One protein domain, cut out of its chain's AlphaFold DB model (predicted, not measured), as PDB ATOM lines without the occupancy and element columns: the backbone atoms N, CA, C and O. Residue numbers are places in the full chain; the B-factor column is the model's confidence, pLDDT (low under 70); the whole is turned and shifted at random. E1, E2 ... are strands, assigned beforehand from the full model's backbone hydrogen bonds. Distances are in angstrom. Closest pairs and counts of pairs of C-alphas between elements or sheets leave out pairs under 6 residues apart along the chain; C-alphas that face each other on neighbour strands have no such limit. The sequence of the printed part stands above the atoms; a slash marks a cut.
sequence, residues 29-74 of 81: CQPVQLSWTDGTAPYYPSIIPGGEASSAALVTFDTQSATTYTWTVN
ATOM      1  N   CYS A  29     -19.258   1.309 -14.824       96.00
ATOM      2  CA  CYS A  29     -20.031   1.672 -13.635       96.00
ATOM      3  C   CYS A  29     -19.307   2.589 -12.629       96.00
ATOM      4  O   CYS A  29     -19.807   2.769 -11.516       96.00
ATOM      5  N   GLN A  30     -18.158   3.177 -12.979       96.88
ATOM      6  CA  GLN A  30     -17.467   4.157 -12.138       96.88
ATOM      7  C   GLN A  30     -17.655   5.586 -12.664       96.88
ATOM      8  O   GLN A  30     -17.783   5.797 -13.874       96.88
ATOM      9  N   PRO A  31     -17.677   6.589 -11.769       96.75
ATOM     10  CA  PRO A  31     -17.700   7.984 -12.172       96.75
ATOM     11  C   PRO A  31     -16.341   8.409 -12.739       96.75
ATOM     12  O   PRO A  31     -15.292   8.127 -12.162       96.75
ATOM     13  N   VAL A  32     -16.370   9.158 -13.837       96.81
ATOM     14  CA  VAL A  32     -15.213   9.841 -14.418       96.81
ATOM     15  C   VAL A  32     -15.552  11.309 -14.662       96.81
ATOM     16  O   VAL A  32     -16.687  11.650 -14.995       96.81
ATOM     17  N   GLN A  33     -14.574  12.197 -14.491       95.69
ATOM     18  CA  GLN A  33     -14.709  13.594 -14.887       95.69
ATOM     19  C   GLN A  33     -14.174  13.777 -16.308       95.69
ATOM     20  O   GLN A  33     -12.995  13.559 -16.572       95.69
ATOM     21  N   LEU A  34     -15.050  14.210 -17.206       95.81
ATOM     22  CA  LEU A  34     -14.696  14.728 -18.518       95.81
ATOM     23  C   LEU A  34     -14.372  16.214 -18.376       95.81
ATOM     24  O   LEU A  34     -15.052  16.924 -17.630       95.81
ATOM     25  N   SER A  35     -13.351  16.687 -19.085       95.88
ATOM     26  CA  SER A  35     -12.986  18.102 -19.076       95.88
ATOM     27  C   SER A  35     -12.449  18.560 -20.424       95.88
ATOM     28  O   SER A  35     -11.850  17.789 -21.177       95.88
ATOM     29  N   TRP A  36     -12.694  19.825 -20.732       95.56
ATOM     30  CA  TRP A  36     -12.188  20.505 -21.917       95.56
ATOM     31  C   TRP A  36     -11.777  21.933 -21.568       95.56
ATOM     32  O   TRP A  36     -12.149  22.458 -20.519       95.56
ATOM     33  N   THR A  37     -10.985  22.570 -22.421       94.38
ATOM     34  CA  THR A  37     -10.638  23.990 -22.283       94.38
ATOM     35  C   THR A  37     -10.942  24.730 -23.565       94.38
ATOM     36  O   THR A  37     -10.965  24.135 -24.644       94.38
ATOM     37  N   ASP A  38     -11.124  26.042 -23.432       92.06
ATOM     38  CA  ASP A  38     -11.414  26.937 -24.547       92.06
ATOM     39  C   ASP A  38     -12.754  26.615 -25.233       92.06
ATOM     40  O   ASP A  38     -13.595  25.881 -24.711       92.06
ATOM     41  N   GLY A  39     -12.997  27.237 -26.386       88.38
ATOM     42  CA  GLY A  39     -14.305  27.236 -27.032       88.38
ATOM     43  C   GLY A  39     -15.301  28.193 -26.373       88.38
ATOM     44  O   GLY A  39     -14.966  29.027 -25.531       88.38
ATOM     45  N   THR A  40     -16.547  28.143 -26.834       90.19
ATOM     46  CA  THR A  40     -17.625  29.003 -26.341       90.19
ATOM     47  C   THR A  40     -18.878  28.159 -26.207       90.19
ATOM     48  O   THR A  40     -19.242  27.445 -27.137       90.19
ATOM     49  N   ALA A  41     -19.521  28.231 -25.044       92.44
ATOM     50  CA  ALA A  41     -20.770  27.527 -24.794       92.44
ATOM     51  C   ALA A  41     -21.871  27.953 -25.796       92.44
ATOM     52  O   ALA A  41     -21.869  29.104 -26.248       92.44
ATOM     53  N   PRO A  42     -22.852  27.079 -26.094       95.25
ATOM     54  CA  PRO A  42     -23.053  25.742 -25.520       95.25
ATOM     55  C   PRO A  42     -22.112  24.675 -26.099       95.25
ATOM     56  O   PRO A  42     -21.853  24.635 -27.299       95.25
ATOM     57  N   TYR A  43     -21.636  23.779 -25.235       95.69
ATOM     58  CA  TYR A  43     -20.856  22.604 -25.615       95.69
ATOM     59  C   TYR A  43     -21.771  21.397 -25.827       95.69
ATOM     60  O   TYR A  43     -22.747  21.213 -25.098       95.69
ATOM     61  N   TYR A  44     -21.409  20.544 -26.783       95.25
ATOM     62  CA  TYR A  44     -22.138  19.323 -27.136       95.25
ATOM     63  C   TYR A  44     -21.194  18.117 -27.037       95.25
ATOM     64  O   TYR A  44     -20.732  17.620 -28.065       95.25
ATOM     65  N   PRO A  45     -20.808  17.693 -25.821       94.56
ATOM     66  CA  PRO A  45     -19.865  16.598 -25.671       94.56
ATOM     67  C   PRO A  45     -20.502  15.268 -26.091       94.56
ATOM     68  O   PRO A  45     -21.681  14.998 -25.843       94.56
ATOM     69  N   SER A  46     -19.692  14.417 -26.710       95.25
ATOM     70  CA  SER A  46     -20.054  13.058 -27.099       95.25
ATOM     71  C   SER A  46     -18.840  12.138 -26.990       95.25
ATOM     72  O   SER A  46     -17.694  12.589 -27.016       95.25
ATOM     73  N   ILE A  47     -19.101  10.844 -26.839       95.12
ATOM     74  CA  ILE A  47     -18.090   9.789 -26.870       95.12
ATOM     75  C   ILE A  47     -18.224   9.071 -28.206       95.12
ATOM     76  O   ILE A  47     -19.316   8.616 -28.551       95.12
ATOM     77  N   ILE A  48     -17.130   8.965 -28.948       94.81
ATOM     78  CA  ILE A  48     -17.054   8.285 -30.246       94.81
ATOM     79  C   ILE A  48     -16.111   7.079 -30.146       94.81
ATOM     80  O   ILE A  48     -15.325   7.008 -29.203       94.81
ATOM     81  N   PRO A  49     -16.170   6.123 -31.085       94.00
ATOM     82  CA  PRO A  49     -15.196   5.042 -31.146       94.00
ATOM     83  C   PRO A  49     -13.767   5.557 -31.355       94.00
ATOM     84  O   PRO A  49     -13.519   6.436 -32.187       94.00
ATOM     85  N   GLY A  50     -12.819   4.956 -30.637       89.75
ATOM     86  CA  GLY A  50     -11.403   5.291 -30.753       89.75
ATOM     87  C   GLY A  50     -10.881   5.049 -32.173       89.75
ATOM     88  O   GLY A  50     -11.167   4.023 -32.785       89.75
ATOM     89  N   GLY A  51     -10.114   6.005 -32.700       88.00
ATOM     90  CA  GLY A  51      -9.555   5.946 -34.058       88.00
ATOM     91  C   GLY A  51     -10.504   6.393 -35.177       88.00
ATOM     92  O   GLY A  51     -10.044   6.585 -36.298       88.00
ATOM     93  N   GLU A  52     -11.784   6.644 -34.882       90.44
ATOM     94  CA  GLU A  52     -12.813   6.921 -35.891       90.44
ATOM     95  C   GLU A  52     -13.517   8.267 -35.638       90.44
ATOM     96  O   GLU A  52     -14.681   8.326 -35.242       90.44
ATOM     97  N   ALA A  53     -12.818   9.376 -35.910       86.00
ATOM     98  CA  ALA A  53     -13.297  10.744 -35.644       86.00
ATOM     99  C   ALA A  53     -14.631  11.115 -36.332       86.00
ATOM    100  O   ALA A  53     -15.318  12.035 -35.893       86.00
ATOM    101  N   SER A  54     -14.988  10.408 -37.407       88.56
ATOM    102  CA  SER A  54     -16.202  10.645 -38.202       88.56
ATOM    103  C   SER A  54     -17.324   9.642 -37.915       88.56
ATOM    104  O   SER A  54     -18.335   9.642 -38.619       88.56
ATOM    105  N   SER A  55     -17.141   8.749 -36.941       91.06
ATOM    106  CA  SER A  55     -18.137   7.733 -36.605       91.06
ATOM    107  C   SER A  55     -19.292   8.314 -35.789       91.06
ATOM    108  O   SER A  55     -19.213   9.404 -35.220       91.06
ATOM    109  N   ALA A  56     -20.393   7.570 -35.737       93.25
ATOM    110  CA  ALA A  56     -21.519   7.922 -34.887       93.25
ATOM    111  C   ALA A  56     -21.115   7.874 -33.404       93.25
ATOM    112  O   ALA A  56     -20.332   7.020 -32.981       93.25
ATOM    113  N   ALA A  57     -21.685   8.779 -32.607       94.88
ATOM    114  CA  ALA A  57     -21.464   8.803 -31.169       94.88
ATOM    115  C   ALA A  57     -22.014   7.532 -30.500       94.88
ATOM    116  O   ALA A  57     -23.149   7.125 -30.744       94.88
ATOM    117  N   LEU A  58     -21.207   6.945 -29.620       95.25
ATOM    118  CA  LEU A  58     -21.601   5.882 -28.697       95.25
ATOM    119  C   LEU A  58     -22.440   6.443 -27.546       95.25
ATOM    120  O   LEU A  58     -23.378   5.802 -27.081       95.25
ATOM    121  N   VAL A  59     -22.087   7.648 -27.087       95.81
ATOM    122  CA  VAL A  59     -22.798   8.379 -26.036       95.81
ATOM    123  C   VAL A  59     -22.900   9.838 -26.449       95.81
ATOM    124  O   VAL A  59     -21.910  10.444 -26.852       95.81
ATOM    125  N   THR A  60     -24.088  10.411 -26.299       96.12
ATOM    126  CA  THR A  60     -24.323  11.846 -26.458       96.12
ATOM    127  C   THR A  60     -24.825  12.380 -25.131       96.12
ATOM    128  O   THR A  60     -25.749  11.809 -24.550       96.12
ATOM    129  N   PHE A  61     -24.214  13.454 -24.647       95.62
ATOM    130  CA  PHE A  61     -24.650  14.123 -23.429       95.62
ATOM    131  C   PHE A  61     -25.537  15.322 -23.766       95.62
ATOM    132  O   PHE A  61     -25.529  15.830 -24.891       95.62
ATOM    133  N   ASP A  62     -26.273  15.806 -22.769       95.75
ATOM    134  CA  ASP A  62     -26.978  17.079 -22.880       95.75
ATOM    135  C   ASP A  62     -26.004  18.243 -23.101       95.75
ATOM    136  O   ASP A  62     -24.806  18.158 -22.806       95.75
ATOM    137  N   THR A  63     -26.534  19.371 -23.573       96.25
ATOM    138  CA  THR A  63     -25.747  20.591 -23.761       96.25
ATOM    139  C   THR A  63     -25.138  21.069 -22.450       96.25
ATOM    140  O   THR A  63     -25.844  21.193 -21.448       96.25
ATOM    141  N   GLN A  64     -23.855  21.412 -22.471       96.31
ATOM    142  CA  GLN A  64     -23.134  21.889 -21.296       96.31
ATOM    143  C   GLN A  64     -22.782  23.371 -21.441       96.31
ATOM    144  O   GLN A  64     -22.369  23.832 -22.504       96.31
ATOM    145  N   SER A  65     -22.927  24.130 -20.358       96.06
ATOM    146  CA  SER A  65     -22.380  25.489 -20.240       96.06
ATOM    147  C   SER A  65     -21.027  25.508 -19.524       96.06
ATOM    148  O   SER A  65     -20.222  26.407 -19.755       96.06
ATOM    149  N   ALA A  66     -20.774  24.509 -18.674       95.75
ATOM    150  CA  ALA A  66     -19.502  24.295 -17.998       95.75
ATOM    151  C   ALA A  66     -18.495  23.581 -18.909       95.75
ATOM    152  O   ALA A  66     -18.863  23.008 -19.931       95.75
ATOM    153  N   THR A  67     -17.227  23.588 -18.503       96.12
ATOM    154  CA  THR A  67     -16.122  22.904 -19.191       96.12
ATOM    155  C   THR A  67     -15.759  21.550 -18.572       96.12
ATOM    156  O   THR A  67     -14.732  20.956 -18.893       96.12
ATOM    157  N   THR A  68     -16.595  21.064 -17.655       95.88
ATOM    158  CA  THR A  68     -16.426  19.784 -16.967       95.88
ATOM    159  C   THR A  68     -17.765  19.074 -16.842       95.88
ATOM    160  O   THR A  68     -18.768  19.724 -16.544       95.88
ATOM    161  N   TYR A  69     -17.771  17.751 -16.980       96.50
ATOM    162  CA  TYR A  69     -18.962  16.921 -16.811       96.50
ATOM    163  C   TYR A  69     -18.603  15.594 -16.141       96.50
ATOM    164  O   TYR A  69     -17.673  14.915 -16.570       96.50
ATOM    165  N   THR A  70     -19.323  15.213 -15.084       96.56
ATOM    166  CA  THR A  70     -19.138  13.906 -14.441       96.56
ATOM    167  C   THR A  70     -20.071  12.892 -15.076       96.56
ATOM    168  O   THR A  70     -21.290  13.033 -15.014       96.56
ATOM    169  N   TRP A  71     -19.487  11.848 -15.648       96.31
ATOM    170  CA  TRP A  71     -20.197  10.765 -16.304       96.31
ATOM    171  C   TRP A  71     -19.975   9.458 -15.544       96.31
ATOM    172  O   TRP A  71     -18.842   9.103 -15.229       96.31
ATOM    173  N   THR A  72     -21.051   8.725 -15.261       97.12
ATOM    174  CA  THR A  72     -20.957   7.329 -14.820       97.12
ATOM    175  C   THR A  72     -20.830   6.446 -16.048       97.12
ATOM    176  O   THR A  72     -21.787   6.329 -16.815       97.12
ATOM    177  N   VAL A  73     -19.663   5.829 -16.229       97.06
ATOM    178  CA  VAL A  73     -19.340   5.062 -17.437       97.06
ATOM    179  C   VAL A  73     -20.324   3.909 -17.607       97.06
ATOM    180  O   VAL A  73     -20.341   2.966 -16.821       97.06
ATOM    181  N   ASN A  74     -21.136   3.985 -18.657       96.38
ATOM    182  CA  ASN A  74     -22.127   2.976 -19.032       96.38
ATOM    183  C   ASN A  74     -21.738   2.212 -20.310       96.38
ATOM    184  O   ASN A  74     -22.592   1.594 -20.943       96.38
TER     185      ASN A  74
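Overview. This is residues 29 to 74 of the 81 residues of an uncharacterized protein of Apiotrichum porosum (UniProt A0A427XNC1). What is the main picture? There is little regular structure: a ribbon of two strands, the hairpin of E1 and E2, and a long unnamed loop, residues 38 to 67, that folds back on itself, with residues 46 to 47 pairing antiparallel with 59 to 60. What is the make-up? The printed part has 46 residues, 12 of them in named strands, E1 then E2, with no named helix; the class is all strand. It is only just compact, close to loose, with a radius of gyration of the C-alphas of 11.2 A and spans of 26 by 25 by 16 A.

Arrangement. How do the strands stand? E1, residues 31 to 37, and E2, residues 68 to 72, are antiparallel neighbours, 156 degrees between their directions. Which backbone atoms pair? N 32 and O 71 are within hydrogen-bond range at 2.8 A.

Along the chain. Where does E1 begin? C-alpha 31 is at (-17.700, 7.984, -12.172), 20.2 A from C-alpha 37. Where does E2 end? C-alpha 72 is at (-20.957, 7.329, -14.820), 13.4 A from C-alpha 68.

Size, cuts and confidence. How large is it? The C-alphas farthest apart, Cys 29 and Thr 40, are 30.2 A apart. Any cut? The printed part has no cut, the E1 to E2 link is long, and no printed residue is under 70 in pLDDT.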